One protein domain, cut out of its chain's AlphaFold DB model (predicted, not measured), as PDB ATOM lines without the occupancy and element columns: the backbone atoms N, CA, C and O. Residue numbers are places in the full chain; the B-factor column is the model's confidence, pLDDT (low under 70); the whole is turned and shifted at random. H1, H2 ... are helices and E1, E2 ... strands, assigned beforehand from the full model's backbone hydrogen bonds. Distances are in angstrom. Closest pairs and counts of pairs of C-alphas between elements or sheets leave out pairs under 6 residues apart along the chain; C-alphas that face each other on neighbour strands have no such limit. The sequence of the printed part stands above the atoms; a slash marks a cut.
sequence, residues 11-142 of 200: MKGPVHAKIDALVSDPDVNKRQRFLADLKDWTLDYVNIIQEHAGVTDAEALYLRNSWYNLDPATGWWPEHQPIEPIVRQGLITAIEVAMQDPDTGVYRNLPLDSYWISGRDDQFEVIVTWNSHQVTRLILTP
ATOM      1  N   MET A  11     174.879  64.462 160.877       85.88
ATOM      2  CA  MET A  11     175.284  65.238 159.712       85.88
ATOM      3  C   MET A  11     174.076  65.646 158.879       85.88
ATOM      4  O   MET A  11     173.138  64.876 158.680       85.88
ATOM      5  N   LYS A  12     174.134  66.861 158.333       88.44
ATOM      6  CA  LYS A  12     173.250  67.298 157.255       88.44
ATOM      7  C   LYS A  12     174.021  67.200 155.943       88.44
ATOM      8  O   LYS A  12     174.927  67.989 155.692       88.44
ATOM      9  N   GLY A  13     173.708  66.184 155.141       86.25
ATOM     10  CA  GLY A  13     174.332  65.992 153.832       86.25
ATOM     11  C   GLY A  13     173.895  67.067 152.820       86.25
ATOM     12  O   GLY A  13     172.788  67.593 152.945       86.25
ATOM     13  N   PRO A  14     174.710  67.371 151.792       91.12
ATOM     14  CA  PRO A  14     174.393  68.404 150.797       91.12
ATOM     15  C   PRO A  14     173.093  68.118 150.031       91.12
ATOM     16  O   PRO A  14     172.288  69.023 149.823       91.12
ATOM     17  N   VAL A  15     172.831  66.851 149.694       95.12
ATOM     18  CA  VAL A  15     171.566  66.433 149.067       95.12
ATOM     19  C   VAL A  15     170.374  66.686 149.992       95.12
ATOM     20  O   VAL A  15     169.356  67.212 149.552       95.12
ATOM     21  N   HIS A  16     170.494  66.349 151.279       95.31
ATOM     22  CA  HIS A  16     169.423  66.576 152.250       95.31
ATOM     23  C   HIS A  16     169.132  68.066 152.425       95.31
ATOM     24  O   HIS A  16     167.971  68.448 152.393       95.31
ATOM     25  N   ALA A  17     170.164  68.913 152.482       95.19
ATOM     26  CA  ALA A  17     169.986  70.363 152.543       95.19
ATOM     27  C   ALA A  17     169.225  70.922 151.324       95.19
ATOM     28  O   ALA A  17     168.384  71.804 151.478       95.19
ATOM     29  N   LYS A  18     169.486  70.397 150.120       97.31
ATOM     30  CA  LYS A  18     168.758  70.778 148.899       97.31
ATOM     31  C   LYS A  18     167.292  70.355 148.939       97.31
ATOM     32  O   LYS A  18     166.417  71.151 148.605       97.31
ATOM     33  N   ILE A  19     167.025  69.125 149.378       97.19
ATOM     34  CA  ILE A  19     165.658  68.625 149.555       97.19
ATOM     35  C   ILE A  19     164.922  69.478 150.594       97.19
ATOM     36  O   ILE A  19     163.824  69.939 150.307       97.19
ATOM     37  N   ASP A  20     165.536  69.742 151.751       96.75
ATOM     38  CA  ASP A  20     164.972  70.568 152.826       96.75
ATOM     39  C   ASP A  20     164.653  71.993 152.341       96.75
ATOM     40  O   ASP A  20     163.603  72.546 152.680       96.75
ATOM     41  N   ALA A  21     165.523  72.577 151.508       95.62
ATOM     42  CA  ALA A  21     165.305  73.885 150.896       95.62
ATOM     43  C   ALA A  21     164.129  73.877 149.908       95.62
ATOM     44  O   ALA A  21     163.284  74.767 149.972       95.62
ATOM     45  N   LEU A  22     164.041  72.862 149.038       96.19
ATOM     46  CA  LEU A  22     162.918  72.685 148.112       96.19
ATOM     47  C   LEU A  22     161.596  72.556 148.868       96.19
ATOM     48  O   LEU A  22     160.618  73.222 148.534       96.19
ATOM     49  N   VAL A  23     161.542  71.680 149.871       94.19
ATOM     50  CA  VAL A  23     160.292  71.453 150.595       94.19
ATOM     51  C   VAL A  23     159.945  72.667 151.440       94.19
ATOM     52  O   VAL A  23     158.774  72.993 151.519       94.19
ATOM     53  N   SER A  24     160.908  73.395 152.006       92.25
ATOM     54  CA  SER A  24     160.647  74.611 152.790       92.25
ATOM     55  C   SER A  24     160.384  75.863 151.936       92.25
ATOM     56  O   SER A  24     160.186  76.941 152.499       92.25
ATOM     57  N   ASP A  25     160.355  75.742 150.604       92.62
ATOM     58  CA  ASP A  25     160.033  76.840 149.688       92.62
ATOM     59  C   ASP A  25     158.611  77.386 149.973       92.62
ATOM     60  O   ASP A  25     157.675  76.604 150.184       92.62
ATOM     61  N   PRO A  26     158.415  78.721 149.993       89.00
ATOM     62  CA  PRO A  26     157.090  79.326 150.133       89.00
ATOM     63  C   PRO A  26     156.082  78.909 149.048       89.00
ATOM     64  O   PRO A  26     154.874  78.977 149.283       89.00
ATOM     65  N   ASP A  27     156.548  78.489 147.867       91.94
ATOM     66  CA  ASP A  27     155.709  77.980 146.785       91.94
ATOM     67  C   ASP A  27     155.247  76.540 147.059       91.94
ATOM     68  O   ASP A  27     155.883  75.545 146.693       91.94
ATOM     69  N   VAL A  28     154.058  76.438 147.653       89.44
ATOM     70  CA  VAL A  28     153.383  75.171 147.971       89.44
ATOM     71  C   VAL A  28     153.215  74.270 146.737       89.44
ATOM     72  O   VAL A  28     153.221  73.046 146.875       89.44
ATOM     73  N   ASN A  29     153.133  74.827 145.521       94.19
ATOM     74  CA  ASN A  29     152.975  74.024 144.306       94.19
ATOM     75  C   ASN A  29     154.244  73.236 143.962       94.19
ATOM     76  O   ASN A  29     154.154  72.147 143.391       94.19
ATOM     77  N   LYS A  30     155.438  73.755 144.290       94.62
ATOM     78  CA  LYS A  30     156.688  72.990 144.131       94.62
ATOM     79  C   LYS A  30     156.678  71.775 145.044       94.62
ATOM     80  O   LYS A  30     156.873  70.660 144.571       94.62
ATOM     81  N   ARG A  31     156.346  71.983 146.321       95.31
ATOM     82  CA  ARG A  31     156.226  70.908 147.314       95.31
ATOM     83  C   ARG A  31     155.193  69.857 146.893       95.31
ATOM     84  O   ARG A  31     155.468  68.667 146.999       95.31
ATOM     85  N   GLN A  32     154.029  70.275 146.390       96.12
ATOM     86  CA  GLN A  32     152.969  69.363 145.940       96.12
ATOM     87  C   GLN A  32     153.369  68.522 144.727       96.12
ATOM     88  O   GLN A  32     153.124  67.319 144.732       96.12
ATOM     89  N   ARG A  33     153.993  69.127 143.708       97.56
ATOM     90  CA  ARG A  33     154.486  68.388 142.533       97.56
ATOM     91  C   ARG A  33     155.572  67.394 142.917       97.56
ATOM     92  O   ARG A  33     155.472  66.229 142.564       97.56
ATOM     93  N   PHE A  34     156.532  67.831 143.729       98.19
ATOM     94  CA  PHE A  34     157.568  66.949 144.254       98.19
ATOM     95  C   PHE A  34     156.972  65.772 145.042       98.19
ATOM     96  O   PHE A  34     157.370  64.630 144.839       98.19
ATOM     97  N   LEU A  35     155.971  66.019 145.898       98.19
ATOM     98  CA  LEU A  35     155.268  64.955 146.620       98.19
ATOM     99  C   LEU A  35     154.516  63.999 145.683       98.19
ATOM    100  O   LEU A  35     154.491  62.798 145.946       98.19
ATOM    101  N   ALA A  36     153.883  64.513 144.627       98.50
ATOM    102  CA  ALA A  36     153.174  63.693 143.650       98.50
ATOM    103  C   ALA A  36     154.135  62.730 142.941       98.50
ATOM    104  O   ALA A  36     153.881  61.528 142.934       98.50
ATOM    105  N   ASP A  37     155.276  63.230 142.467       98.56
ATOM    106  CA  ASP A  37     156.289  62.410 141.799       98.56
ATOM    107  C   ASP A  37     156.928  61.415 142.776       98.56
ATOM    108  O   ASP A  37     157.110  60.240 142.459       98.56
ATOM    109  N   LEU A  38     157.178  61.826 144.027       98.56
ATOM    110  CA  LEU A  38     157.613  60.902 145.077       98.56
ATOM    111  C   LEU A  38     156.596  59.782 145.323       98.56
ATOM    112  O   LEU A  38     157.013  58.675 145.641       98.56
ATOM    113  N   LYS A  39     155.293  60.007 145.161       98.50
ATOM    114  CA  LYS A  39     154.275  58.954 145.313       98.50
ATOM    115  C   LYS A  39     154.135  58.055 144.086       98.50
ATOM    116  O   LYS A  39     153.566  56.969 144.205       98.50
ATOM    117  N   ASP A  40     154.655  58.469 142.936       98.25
ATOM    118  CA  ASP A  40     154.709  57.633 141.744       98.25
ATOM    119  C   ASP A  40     155.921  56.694 141.794       98.25
ATOM    120  O   ASP A  40     157.016  57.000 141.321       98.25
ATOM    121  N   TRP A  41     155.718  55.511 142.367       97.56
ATOM    122  CA  TRP A  41     156.748  54.477 142.506       97.56
ATOM    123  C   TRP A  41     157.287  53.926 141.177       97.56
ATOM    124  O   TRP A  41     158.241  53.152 141.195       97.56
ATOM    125  N   THR A  42     156.716  54.311 140.028       98.12
ATOM    126  CA  THR A  42     157.290  53.989 138.713       98.12
ATOM    127  C   THR A  42     158.439  54.924 138.329       98.12
ATOM    128  O   THR A  42     159.279  54.562 137.503       98.12
ATOM    129  N   LEU A  43     158.513  56.102 138.954       98.12
ATOM    130  CA  LEU A  43     159.590  57.064 138.770       98.12
ATOM    131  C   LEU A  43     160.784  56.728 139.667       98.12
ATOM    132  O   LEU A  43     160.638  56.356 140.833       98.12
ATOM    133  N   ASP A  44     161.987  56.911 139.129       97.94
ATOM    134  CA  ASP A  44     163.230  56.703 139.863       97.94
ATOM    135  C   ASP A  44     163.479  57.836 140.874       97.94
ATOM    136  O   ASP A  44     163.529  59.012 140.515       97.94
ATOM    137  N   TYR A  45     163.688  57.476 142.142       98.38
ATOM    138  CA  TYR A  45     163.855  58.432 143.239       98.38
ATOM    139  C   TYR A  45     165.010  59.416 143.048       98.38
ATOM    140  O   TYR A  45     164.863  60.603 143.347       98.38
ATOM    141  N   VAL A  46     166.157  58.945 142.547       98.19
ATOM    142  CA  VAL A  46     167.335  59.797 142.348       98.19
ATOM    143  C   VAL A  46     167.073  60.809 141.231       98.19
ATOM    144  O   VAL A  46     167.441  61.975 141.373       98.19
ATOM    145  N   ASN A  47     166.375  60.404 140.169       98.44
ATOM    146  CA  ASN A  47     165.965  61.311 139.100       98.44
ATOM    147  C   ASN A  47     164.983  62.376 139.611       98.44
ATOM    148  O   ASN A  47     165.146  63.548 139.282       98.44
ATOM    149  N   ILE A  48     164.027  62.007 140.475       98.44
ATOM    150  CA  ILE A  48     163.080  62.967 141.070       98.44
ATOM    151  C   ILE A  48     163.829  64.034 141.881       98.44
ATOM    152  O   ILE A  48     163.615  65.231 141.686       98.44
ATOM    153  N   ILE A  49     164.729  63.646 142.794       97.75
ATOM    154  CA  ILE A  49     165.463  64.639 143.605       97.75
ATOM    155  C   ILE A  49     166.430  65.482 142.759       97.75
ATOM    156  O   ILE A  49     166.689  66.636 143.095       97.75
ATOM    157  N   GLN A  50     166.938  64.939 141.652       97.69
ATOM    158  CA  GLN A  50     167.748  65.673 140.686       97.69
ATOM    159  C   GLN A  50     166.940  66.745 139.957       97.69
ATOM    160  O   GLN A  50     167.347  67.908 139.954       97.69
ATOM    161  N   GLU A  51     165.779  66.380 139.419       97.75
ATOM    162  CA  GLU A  51     164.898  67.298 138.700       97.75
ATOM    163  C   GLU A  51     164.345  68.403 139.607       97.75
ATOM    164  O   GLU A  51     164.361  69.579 139.242       97.75
ATOM    165  N   HIS A  52     163.893  68.047 140.812       97.88
ATOM    166  CA  HIS A  52     163.180  68.988 141.677       97.88
ATOM    167  C   HIS A  52     164.088  69.782 142.617       97.88
ATOM    168  O   HIS A  52     163.864  70.974 142.821       97.88
ATOM    169  N   ALA A  53     165.092  69.144 143.227       96.69
ATOM    170  CA  ALA A  53     165.904  69.764 144.280       96.69
ATOM    171  C   ALA A  53     167.256  70.300 143.774       96.69
ATOM    172  O   ALA A  53     168.040  70.836 144.559       96.69
ATOM    173  N   GLY A  54     167.563  70.159 142.479       95.50
ATOM    174  CA  GLY A  54     168.840  70.604 141.916       95.50
ATOM    175  C   GLY A  54     170.033  69.789 142.429       95.50
ATOM    176  O   GLY A  54     171.131  70.323 142.636       95.50
ATOM    177  N   VAL A  55     169.818  68.498 142.696       97.00
ATOM    178  CA  VAL A  55     170.912  67.548 142.935       97.00
ATOM    179  C   VAL A  55     171.729  67.440 141.644       97.00
ATOM    180  O   VAL A  55     171.178  67.340 140.555       97.00
ATOM    181  N   THR A  56     173.049  67.542 141.746       97.75
ATOM    182  CA  THR A  56     173.954  67.498 140.586       97.75
ATOM    183  C   THR A  56     174.148  66.064 140.096       97.75
ATOM    184  O   THR A  56     173.982  65.123 140.873       97.75
ATOM    185  N   ASP A  57     174.609  65.886 138.855       97.62
ATOM    186  CA  ASP A  57     174.946  64.560 138.313       97.62
ATOM    187  C   ASP A  57     175.941  63.797 139.199       97.62
ATOM    188  O   ASP A  57     175.801  62.596 139.413       97.62
ATOM    189  N   ALA A  58     176.932  64.495 139.762       96.38
ATOM    190  CA  ALA A  58     177.931  63.890 140.638       96.38
ATOM    191  C   ALA A  58     177.326  63.397 141.964       96.38
ATOM    192  O   ALA A  58     177.673  62.318 142.442       96.38
ATOM    193  N   GLU A  59     176.404  64.161 142.552       96.75
ATOM    194  CA  GLU A  59     175.693  63.769 143.776       96.75
ATOM    195  C   GLU A  59     174.714  62.616 143.511       96.75
ATOM    196  O   GLU A  59     174.648  61.673 144.301       96.75
ATOM    197  N   ALA A  60     173.991  62.655 142.389       97.62
ATOM    198  CA  ALA A  60     173.107  61.578 141.952       97.62
ATOM    199  C   ALA A  60     173.891  60.279 141.716       97.62
ATOM    200  O   ALA A  60     173.521  59.221 142.232       97.62
ATOM    201  N   LEU A  61     175.021  60.362 141.008       96.81
ATOM    202  CA  LEU A  61     175.924  59.236 140.783       96.81
ATOM    203  C   LEU A  61     176.479  58.686 142.102       96.81
ATOM    204  O   LEU A  61     176.508  57.472 142.294       96.81
ATOM    205  N   TYR A  62     176.870  59.557 143.036       94.81
ATOM    206  CA  TYR A  62     177.316  59.148 144.368       94.81
ATOM    207  C   TYR A  62     176.238  58.353 145.120       94.81
ATOM    208  O   TYR A  62     176.536  57.287 145.665       94.81
ATOM    209  N   LEU A  63     174.988  58.830 145.122       96.38
ATOM    210  CA  LEU A  63     173.873  58.128 145.761       96.38
ATOM    211  C   LEU A  63     173.626  56.759 145.128       96.38
ATOM    212  O   LEU A  63     173.474  55.781 145.855       96.38
ATOM    213  N   ARG A  64     173.629  56.675 143.793       97.31
ATOM    214  CA  ARG A  64     173.442  55.408 143.073       97.31
ATOM    215  C   ARG A  64     174.558  54.410 143.338       97.31
ATOM    216  O   ARG A  64     174.266  53.241 143.531       97.31
ATOM    217  N   ASN A  65     175.808  54.867 143.364       95.44
ATOM    218  CA  ASN A  65     176.973  53.993 143.522       95.44
ATOM    219  C   ASN A  65     177.238  53.597 144.979       95.44
ATOM    220  O   ASN A  65     177.900  52.590 145.214       95.44
ATOM    221  N   SER A  66     176.734  54.378 145.938       92.69
ATOM    222  CA  SER A  66     176.971  54.158 147.369       92.69
ATOM    223  C   SER A  66     175.687  53.725 148.077       92.69
ATOM    224  O   SER A  66     175.526  52.556 148.411       92.69
ATOM    225  N   TRP A  67     174.746  54.655 148.272       94.56
ATOM    226  CA  TRP A  67     173.558  54.460 149.113       94.56
ATOM    227  C   TRP A  67     172.570  53.450 148.534       94.56
ATOM    228  O   TRP A  67     172.037  52.634 149.274       94.56
ATOM    229  N   TYR A  68     172.311  53.507 147.230       96.44
ATOM    230  CA  TYR A  68     171.270  52.707 146.573       96.44
ATOM    231  C   TYR A  68     171.849  51.631 145.652       96.44
ATOM    232  O   TYR A  68     171.172  51.148 144.745       96.44
ATOM    233  N   ASN A  69     173.113  51.276 145.870       94.81
ATOM    234  CA  ASN A  69     173.780  50.237 145.114       94.81
ATOM    235  C   ASN A  69     173.457  48.867 145.721       94.81
ATOM    236  O   ASN A  69     173.731  48.620 146.894       94.81
ATOM    237  N   LEU A  70     172.882  47.985 144.906       94.19
ATOM    238  CA  LEU A  70     172.496  46.633 145.311       94.19
ATOM    239  C   LEU A  70     173.658  45.633 145.244       94.19
ATOM    240  O   LEU A  70     173.511  44.512 145.725       94.19
ATOM    241  N   ASP A  71     174.790  45.999 144.636       93.25
ATOM    242  CA  ASP A  71     175.983  45.155 144.620       93.25
ATOM    243  C   ASP A  71     176.646  45.161 146.007       93.25
ATOM    244  O   ASP A  71     177.168  46.197 146.429       93.25
ATOM    245  N   PRO A  72     176.691  44.021 146.718       89.06
ATOM    246  CA  PRO A  72     177.244  43.975 148.062       89.06
ATOM    247  C   PRO A  72     178.755  44.225 148.124       89.06
ATOM    248  O   PRO A  72     179.279  44.488 149.205       89.06
ATOM    249  N   ALA A  73     179.469  44.145 146.994       88.19
ATOM    250  CA  ALA A  73     180.901  44.424 146.943       88.19
ATOM    251  C   ALA A  73     181.220  45.927 146.958       88.19
ATOM    252  O   ALA A  73     182.332  46.315 147.321       88.19
ATOM    253  N   THR A  74     180.276  46.768 146.531       89.06
ATOM    254  CA  THR A  74     180.518  48.200 146.290       89.06
ATOM    255  C   THR A  74     179.494  49.117 146.958       89.06
ATOM    256  O   THR A  74     179.801  50.280 147.226       89.06
ATOM    257  N   GLY A  75     178.301  48.608 147.267       90.69
ATOM    258  CA  GLY A  75     177.242  49.330 147.951       90.69
ATOM    259  C   GLY A  75     177.439  49.440 149.456       90.69
ATOM    260  O   GLY A  75     178.152  48.666 150.097       90.69
ATOM    261  N   TRP A  76     176.794  50.446 150.035       91.88
ATOM    262  CA  TRP A  76     176.769  50.630 151.479       91.88
ATOM    263  C   TRP A  76     175.679  49.764 152.105       91.88
ATOM    264  O   TRP A  76     174.596  49.620 151.540       91.88
ATOM    265  N   TRP A  77     175.963  49.225 153.293       91.88
ATOM    266  CA  TRP A  77     175.030  48.410 154.086       91.88
ATOM    267  C   TRP A  77     174.376  47.281 153.271       91.88
ATOM    268  O   TRP A  77     173.154  47.254 153.127       91.88
ATOM    269  N   PRO A  78     175.175  46.351 152.719       92.88
ATOM    270  CA  PRO A  78     174.681  45.316 151.809       92.88
ATOM    271  C   PRO A  78     173.563  44.454 152.409       92.88
ATOM    272  O   PRO A  78     172.664  44.028 151.691       92.88
ATOM    273  N   GLU A  79     173.587  44.236 153.724       92.69
ATOM    274  CA  GLU A  79     172.582  43.448 154.449       92.69
ATOM    275  C   GLU A  79     171.232  44.171 154.609       92.69
ATOM    276  O   GLU A  79     170.225  43.531 154.899       92.69
ATOM    277  N   HIS A  80     171.193  45.492 154.397       93.50
ATOM    278  CA  HIS A  80     169.997  46.330 154.559       93.50
ATOM    279  C   HIS A  80     169.382  46.764 153.227       93.50
ATOM    280  O   HIS A  80     168.334  47.410 153.220       93.50
ATOM    281  N   GLN A  81     170.011  46.437 152.098       95.00
ATOM    282  CA  GLN A  81     169.481  46.785 150.783       95.00
ATOM    283  C   GLN A  81     168.219  45.965 150.443       95.00
ATOM    284  O   GLN A  81     168.148  44.780 150.776       95.00
ATOM    285  N   PRO A  82     167.238  46.548 149.726       96.06
ATOM    286  CA  PRO A  82     167.203  47.922 149.216       96.06
ATOM    287  C   PRO A  82     166.737  48.944 150.269       96.06
ATOM    288  O   PRO A  82     165.645  48.822 150.820       96.06
ATOM    289  N   ILE A  83     167.513  50.015 150.482       96.19
ATOM    290  CA  ILE A  83     167.144  51.074 151.447       96.19
ATOM    291  C   ILE A  83     166.316  52.216 150.840       96.19
ATOM    292  O   ILE A  83     165.660  52.959 151.572       96.19
ATOM    293  N   GLU A  84     166.336  52.379 149.512       97.62
ATOM    294  CA  GLU A  84     165.646  53.479 148.819       97.62
ATOM    295  C   GLU A  84     164.156  53.573 149.187       97.62
ATOM    296  O   GLU A  84     163.740  54.672 149.565       97.62
ATOM    297  N   PRO A  85     163.370  52.475 149.217       98.25
ATOM    298  CA  PRO A  85     161.949  52.574 149.537       98.25
ATOM    299  C   PRO A  85     161.684  53.128 150.939       98.25
ATOM    300  O   PRO A  85     160.738  53.890 151.140       98.25
ATOM    301  N   ILE A  86     162.548  52.806 151.908       98.06
ATOM    302  CA  ILE A  86     162.460  53.307 153.287       98.06
ATOM    303  C   ILE A  86     162.770  54.808 153.312       98.06
ATOM    304  O   ILE A  86     162.049  55.598 153.927       98.06
ATOM    305  N   VAL A  87     163.828  55.219 152.604       98.06
ATOM    306  CA  VAL A  87     164.219  56.626 152.475       98.06
ATOM    307  C   VAL A  87     163.097  57.433 151.822       98.06
ATOM    308  O   VAL A  87     162.693  58.460 152.379       98.06
ATOM    309  N   ARG A  88     162.572  56.968 150.687       98.56
ATOM    310  CA  ARG A  88     161.502  57.618 149.930       98.56
ATOM    311  C   ARG A  88     160.214  57.712 150.731       98.56
ATOM    312  O   ARG A  88     159.685  58.813 150.874       98.56
ATOM    313  N   GLN A  89     159.761  56.613 151.334       98.69
ATOM    314  CA  GLN A  89     158.559  56.617 152.169       98.69
ATOM    315  C   GLN A  89     158.700  57.571 153.361       98.69
ATOM    316  O   GLN A  89     157.787  58.342 153.641       98.69
ATOM    317  N   GLY A  90     159.860  57.593 154.023       98.44
ATOM    318  CA  GLY A  90     160.107  58.530 155.116       98.44
ATOM    319  C   GLY A  90     160.096  60.002 154.678       98.44
ATOM    320  O   GLY A  90     159.664  60.861 155.444       98.44
ATOM    321  N   LEU A  91     160.528  60.312 153.448       98.56
ATOM    322  CA  LEU A  91     160.416  61.663 152.888       98.56
ATOM    323  C   LEU A  91     158.962  62.023 152.561       98.56
ATOM    324  O   LEU A  91     158.525  63.114 152.923       98.56
ATOM    325  N   ILE A  92     158.211  61.106 151.940       98.56
ATOM    326  CA  ILE A  92     156.771  61.269 151.676       98.56
ATOM    327  C   ILE A  92     156.048  61.597 152.983       98.56
ATOM    328  O   ILE A  92     155.403  62.640 153.079       98.56
ATOM    329  N   THR A  93     156.236  60.769 154.012       98.56
ATOM    330  CA  THR A  93     155.608  60.961 155.321       98.56
ATOM    331  C   THR A  93     156.009  62.292 155.950       98.56
ATOM    332  O   THR A  93     155.155  63.001 156.472       98.56
ATOM    333  N   ALA A  94     157.282  62.686 155.875       98.25
ATOM    334  CA  ALA A  94     157.719  63.969 156.416       98.25
ATOM    335  C   ALA A  94     157.067  65.166 155.700       98.25
ATOM    336  O   ALA A  94     156.660  66.120 156.361       98.25
ATOM    337  N   ILE A  95     156.913  65.112 154.373       98.00
ATOM    338  CA  ILE A  95     156.239  66.167 153.602       98.00
ATOM    339  C   ILE A  95     154.738  66.202 153.915       98.00
ATOM    340  O   ILE A  95     154.192  67.282 154.132       98.00
ATOM    341  N   GLU A  96     154.075  65.047 153.987       97.44
ATOM    342  CA  GLU A  96     152.656  64.954 154.355       97.44
ATOM    343  C   GLU A  96     152.408  65.541 155.743       97.44
ATOM    344  O   GLU A  96     151.559  66.416 155.901       97.44
ATOM    345  N   VAL A  97     153.228  65.150 156.722       97.12
ATOM    346  CA  VAL A  97     153.208  65.712 158.075       97.12
ATOM    347  C   VAL A  97     153.504  67.215 158.035       97.12
ATOM    348  O   VAL A  97     152.911  67.962 158.802       97.12
ATOM    349  N   ALA A  98     154.368  67.717 157.154       96.06
ATOM    350  CA  ALA A  98     154.642  69.155 157.054       96.06
ATOM    351  C   ALA A  98     153.482  69.961 156.442       96.06
ATOM    352  O   ALA A  98     153.382  71.164 156.697       96.06
ATOM    353  N   MET A  99     152.628  69.312 155.647       95.75
ATOM    354  CA  MET A  99     151.477  69.910 154.962       95.75
ATOM    355  C   MET A  99     150.162  69.759 155.732       95.75
ATOM    356  O   MET A  99     149.247  70.570 155.583       95.75
ATOM    357  N   GLN A 100     150.046  68.721 156.552       95.50
ATOM    358  CA  GLN A 100     148.830  68.408 157.279       95.50
ATOM    359  C   GLN A 100     149.172  67.851 158.655       95.50
ATOM    360  O   GLN A 100     150.060  67.016 158.819       95.50
ATOM    361  N   ASP A 101     148.475  68.345 159.670       94.00
ATOM    362  CA  ASP A 101     148.576  67.799 161.010       94.00
ATOM    363  C   ASP A 101     147.958  66.391 161.048       94.00
ATOM    364  O   ASP A 101     146.788  66.249 160.692       94.00
ATOM    365  N   PRO A 102     148.710  65.347 161.436       90.94
ATOM    366  CA  PRO A 102     148.221  63.973 161.361       90.94
ATOM    367  C   PRO A 102     147.145  63.662 162.409       90.94
ATOM    368  O   PRO A 102     146.339  62.764 162.186       90.94
ATOM    369  N   ASP A 103     147.101  64.405 163.519       92.12
ATOM    370  CA  ASP A 103     146.138  64.175 164.599       92.12
ATOM    371  C   ASP A 103     144.808  64.889 164.325       92.12
ATOM    372  O   ASP A 103     143.730  64.379 164.632       92.12
ATOM    373  N   THR A 104     144.874  66.090 163.746       94.25
ATOM    374  CA  THR A 104     143.709  66.972 163.560       94.25
ATOM    375  C   THR A 104     143.260  67.114 162.108       94.25
ATOM    376  O   THR A 104     142.173  67.629 161.849       94.25
ATOM    377  N   GLY A 105     144.086  66.708 161.143       93.12
ATOM    378  CA  GLY A 105     143.841  66.889 159.714       93.12
ATOM    379  C   GLY A 105     143.931  68.344 159.237       93.12
ATOM    380  O   GLY A 105     143.646  68.616 158.070       93.12
ATOM    381  N   VAL A 106     144.309  69.289 160.101       94.00
ATOM    382  CA  VAL A 106     144.382  70.715 159.756       94.00
ATOM    383  C   VAL A 106     145.576  70.977 158.841       94.00
ATOM    384  O   VAL A 106     146.686  70.506 159.094       94.00
ATOM    385  N   TYR A 107     145.355  71.760 157.784       93.25
ATOM    386  CA  TYR A 107     146.428  72.200 156.896       93.25
ATOM    387  C   TYR A 107     147.462  73.037 157.654       93.25
ATOM    388  O   TYR A 107     147.119  73.956 158.402       93.25
ATOM    389  N   ARG A 108     148.739  72.754 157.406       92.06
ATOM    390  CA  ARG A 108     149.874  73.512 157.927       92.06
ATOM    391  C   ARG A 108     150.951  73.639 156.861       92.06
ATOM    392  O   ARG A 108     150.939  72.945 155.854       92.06
ATOM    393  N   ASN A 109     151.873  74.564 157.071       91.81
ATOM    394  CA  ASN A 109     153.027  74.723 156.200       91.81
ATOM    395  C   ASN A 109     154.281  74.823 157.059       91.81
ATOM    396  O   ASN A 109     154.823  75.908 157.266       91.81
ATOM    397  N   LEU A 110     154.673  73.693 157.646       94.25
ATOM    398  CA  LEU A 110     155.867  73.647 158.479       94.25
ATOM    399  C   LEU A 110     157.122  73.488 157.607       94.25
ATOM    400  O   LEU A 110     157.054  72.829 156.561       94.25
ATOM    401  N   PRO A 111     158.261  74.074 158.016       94.81
ATOM    402  CA  PRO A 111     159.561  73.712 157.474       94.81
ATOM    403  C   PRO A 111     159.898  72.261 157.840       94.81
ATOM    404  O   PRO A 111     159.465  71.745 158.879       94.81
ATOM    405  N   LEU A 112     160.685  71.620 156.982       95.56
ATOM    406  CA  LEU A 112     161.183  70.263 157.171       95.56
ATOM    407  C   LEU A 112     162.703  70.309 157.267       95.56
ATOM    408  O   LEU A 112     163.355  71.013 156.498       95.56
ATOM    409  N   ASP A 113     163.242  69.553 158.215       96.75
ATOM    410  CA  ASP A 113     164.675  69.450 158.433       96.75
ATOM    411  C   ASP A 113     165.123  67.983 158.490       96.75
ATOM    412  O   ASP A 113     164.557  67.188 159.248       96.75
ATOM    413  N   SER A 114     166.124  67.618 157.692       96.94
ATOM    414  CA  SER A 114     166.613  66.249 157.548       96.94
ATOM    415  C   SER A 114     168.017  66.077 158.132       96.94
ATOM    416  O   SER A 114     168.945  66.835 157.837       96.94
ATOM    417  N   TYR A 115     168.203  65.005 158.900       95.25
ATOM    418  CA  TYR A 115     169.487  64.637 159.495       95.25
ATOM    419  C   TYR A 115     169.809  63.177 159.227       95.25
ATOM    420  O   TYR A 115     168.943  62.311 159.329       95.25
ATOM    421  N   TRP A 116     171.075  62.904 158.939       92.62
ATOM    422  CA  TRP A 116     171.628  61.561 158.878       92.62
ATOM    423  C   TRP A 116     172.444  61.291 160.141       92.62
ATOM    424  O   TRP A 116     173.281  62.105 160.535       92.62
ATOM    425  N   ILE A 117     172.185  60.154 160.778       90.19
ATOM    426  CA  ILE A 117     172.890  59.683 161.965       90.19
ATOM    427  C   ILE A 117     173.389  58.271 161.664       90.19
ATOM    428  O   ILE A 117     172.590  57.369 161.420       90.19
ATOM    429  N   SER A 118     174.708  58.086 161.688       88.31
ATOM    430  CA  SER A 118     175.336  56.765 161.569       88.31
ATOM    431  C   SER A 118     175.829  56.268 162.927       88.31
ATOM    432  O   SER A 118     176.126  57.073 163.813       88.31
ATOM    433  N   GLY A 119     175.917  54.946 163.086       80.56
ATOM    434  CA  GLY A 119     176.445  54.304 164.300       80.56
ATOM    435  C   GLY A 119     175.477  53.349 165.001       80.56
ATOM    436  O   GLY A 119     175.671  53.049 166.177       80.56
ATOM    437  N   ARG A 120     174.412  52.904 164.319       71.50
ATOM    438  CA  ARG A 120     173.485  51.877 164.818       71.50
ATOM    439  C   ARG A 120     173.687  50.571 164.056       71.50
ATOM    440  O   ARG A 120     173.079  50.369 163.016       71.50
ATOM    441  N   ASP A 121     174.577  49.718 164.549       70.38
ATOM    442  CA  ASP A 121     175.147  48.601 163.778       70.38
ATOM    443  C   ASP A 121     174.135  47.611 163.172       70.38
ATOM    444  O   ASP A 121     174.477  46.925 162.214       70.38
ATOM    445  N   ASP A 122     172.900  47.540 163.669       81.81
ATOM    446  CA  ASP A 122     171.927  46.523 163.272       81.81
ATOM    447  C   ASP A 122     170.778  47.020 162.378       81.81
ATOM    448  O   ASP A 122     170.065  46.192 161.807       81.81
ATOM    449  N   GLN A 123     170.558  48.332 162.219       87.12
ATOM    450  CA  GLN A 123     169.293  48.829 161.654       87.12
ATOM    451  C   GLN A 123     169.433  50.034 160.721       87.12
ATOM    452  O   GLN A 123     170.179  50.979 160.979       87.12
ATOM    453  N   PHE A 124     168.622  50.013 159.658       94.31
ATOM    454  CA  PHE A 124     168.332  51.165 158.811       94.31
ATOM    455  C   PHE A 124     166.889  51.612 159.057       94.31
ATOM    456  O   PHE A 124     165.951  50.858 158.801       94.31
ATOM    457  N   GLU A 125     166.696  52.837 159.537       95.50
ATOM    458  CA  GLU A 125     165.374  53.362 159.888       95.50
ATOM    459  C   GLU A 125     165.242  54.827 159.480       95.50
ATOM    460  O   GLU A 125     166.203  55.596 159.513       95.50
ATOM    461  N   VAL A 126     164.022  55.250 159.149       97.00
ATOM    462  CA  VAL A 126     163.699  56.669 158.995       97.00
ATOM    463  C   VAL A 126     162.612  57.041 159.987       97.00
ATOM    464  O   VAL A 126     161.516  56.489 159.959       97.00
ATOM    465  N   ILE A 127     162.916  57.997 160.861       97.25
ATOM    466  CA  ILE A 127     162.004  58.500 161.886       97.25
ATOM    467  C   ILE A 127     161.530  59.887 161.476       97.25
ATOM    468  O   ILE A 127     162.336  60.768 161.175       97.25
ATOM    469  N   VAL A 128     160.218  60.101 161.513       97.62
ATOM    470  CA  VAL A 128     159.604  61.416 161.322       97.62
ATOM    471  C   VAL A 128     159.004  61.858 162.648       97.62
ATOM    472  O   VAL A 128     158.151  61.182 163.211       97.62
ATOM    473  N   THR A 129     159.452  63.003 163.146       96.94
ATOM    474  CA  THR A 129     158.911  63.649 164.346       96.94
ATOM    475  C   THR A 129     158.535  65.085 164.014       96.94
ATOM    476  O   THR A 129     159.125  65.697 163.129       96.94
ATOM    477  N   TRP A 130     157.566  65.660 164.717       96.75
ATOM    478  CA  TRP A 130     157.146  67.041 164.482       96.75
ATOM    479  C   TRP A 130     156.752  67.740 165.779       96.75
ATOM    480  O   TRP A 130     156.522  67.120 166.815       96.75
ATOM    481  N   ASN A 131     156.690  69.064 165.710       94.12
ATOM    482  CA  ASN A 131     156.078  69.916 166.720       94.12
ATOM    483  C   ASN A 131     155.294  71.043 166.021       94.12
ATOM    484  O   ASN A 131     155.070  70.991 164.814       94.12
ATOM    485  N   SER A 132     154.875  72.071 166.761       92.12
ATOM    486  CA  SER A 132     154.119  73.205 166.209       92.12
ATOM    487  C   SER A 132     154.906  74.103 165.244       92.12
ATOM    488  O   SER A 132     154.314  74.995 164.643       92.12
ATOM    489  N   HIS A 133     156.221  73.916 165.118       93.75
ATOM    490  CA  HIS A 133     157.123  74.799 164.375       93.75
ATOM    491  C   HIS A 133     157.897  74.109 163.257       93.75
ATOM    492  O   HIS A 133     158.284  74.794 162.318       93.75
ATOM    493  N   GLN A 134     158.146  72.800 163.337       95.19
ATOM    494  CA  GLN A 134     158.914  72.086 162.317       95.19
ATOM    495  C   GLN A 134     158.585  70.595 162.270       95.19
ATOM    496  O   GLN A 134     158.150  70.002 163.264       95.19
ATOM    497  N   VAL A 135     158.891  69.991 161.126       96.50
ATOM    498  CA  VAL A 135     159.027  68.543 160.959       96.50
ATOM    499  C   VAL A 135     160.510  68.198 160.898       96.50
ATOM    500  O   VAL A 135     161.289  68.877 160.236       96.50
ATOM    501  N   THR A 136     160.913  67.143 161.589       97.81
ATOM    502  CA  THR A 136     162.280  66.629 161.568       97.81
ATOM    503  C   THR A 136     162.272  65.187 161.084       97.81
ATOM    504  O   THR A 136     161.572  64.339 161.639       97.81
ATOM    505  N   ARG A 137     163.071  64.915 160.054       98.06
ATOM    506  CA  ARG A 137     163.293  63.590 159.485       98.06
ATOM    507  C   ARG A 137     164.692  63.112 159.858       98.06
ATOM    508  O   ARG A 137     165.685  63.730 159.491       98.06
ATOM    509  N   LEU A 138     164.775  62.006 160.582       96.31
ATOM    510  CA  LEU A 138     166.030  61.387 160.995       96.31
ATOM    511  C   LEU A 138     166.238  60.108 160.191       96.31
ATOM    512  O   LEU A 138     165.403  59.213 160.242       96.31
ATOM    513  N   ILE A 139     167.343  60.027 159.460       96.12
ATOM    514  CA  ILE A 139     167.783  58.835 158.742       96.12
ATOM    515  C   ILE A 139     168.839  58.171 159.618       96.12
ATOM    516  O   ILE A 139     169.941  58.699 159.775       96.12
ATOM    517  N   LEU A 140     168.476  57.051 160.230       93.94
ATOM    518  CA  LEU A 140     169.347  56.253 161.078       93.94
ATOM    519  C   LEU A 140     169.936  55.128 160.240       93.94
ATOM    520  O   LEU A 140     169.197  54.376 159.606       93.94
ATOM    521  N   THR A 141     171.258  55.018 160.234       92.25
ATOM    522  CA  THR A 141     171.957  53.991 159.460       92.25
ATOM    523  C   THR A 141     172.924  53.207 160.337       92.25
ATOM    524  O   THR A 141     173.422  53.737 161.348       92.25
ATOM    525  N   PRO A 142     173.318  52.005 159.888       91.62
ATOM    526  CA  PRO A 142     174.501  51.365 160.419       91.62
ATOM    527  C   PRO A 142     175.738  52.232 160.257       91.62
ATOM    528  O   PRO A 142     175.736  53.266 159.568       91.62
TER     529      PRO A 142
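This is residues 11 to 142 of the 200 residues of an uncharacterized protein of bacterium (UniProt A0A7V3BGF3). A small three-stranded sheet has one bare face; over its other face H5 runs lengthwise, with H1 beside it near the E1 edge. Beyond these two helices, H2, H3 and H4 form a row running alternately in opposite directions. The 132 printed residues hold five helices, H1 to H5, then strands E1 to E3, a mixed class; the sheet's order is E1 E3 E2, mixed. The whole is compact, radius of gyration of the C-alphas 14.6 A, and elongated, spanning 46 by 30 by 26 A.

H1, residues 14 to 23, begins at C-alpha 14 (174.393, 68.404, 150.797). H2 is residues 28 to 39, 16.5 A long, H3 45 to 53 and H4 57 to 65. H5, 84 to 99, measures 22.5 A. E1 is 112 to 118, 20.0 A, E2 125 to 130, and E3 135 to 141, 19.5 A, ending at C-alpha 141 (171.957, 53.991, 159.460).

E1 and E3 are parallel, with N 115 and O 137 2.9 A apart, within hydrogen-bond range. E2 and E3 are an antiparallel hairpin, N 127 to O 138 2.8 A. H1 and H5 are on the same face, two layers, helices on one face of a sheet. H5 lies over E3 and E2, height 8.5 A, along the strands; H1 lies over none, height 4.8 A. H5 touches H2 with residues 88 to 95 alone, closest C-alphas Leu 35 and Ile 92, 6.4 A. H3 touches H1, closest C-alphas Ile 19 and Ala 53, 5.4 A. H2 and H3, and H3 and H4, are helical hairpins; their closest C-alphas are Phe 34 and His 52, 6.5 A, and Val 46 and Ala 60, 6.1 A. In H1 to H5 every O i to N i+4 pair is within hydrogen-bond range.

The C-alphas farthest apart, of Ala 73 and Val 106, are 46.8 A apart. The printed part has no cut. The links H4 to H5 and H5 to E1 are long. Mean pLDDT of the printed part is 94.6; no printed residue is under 70.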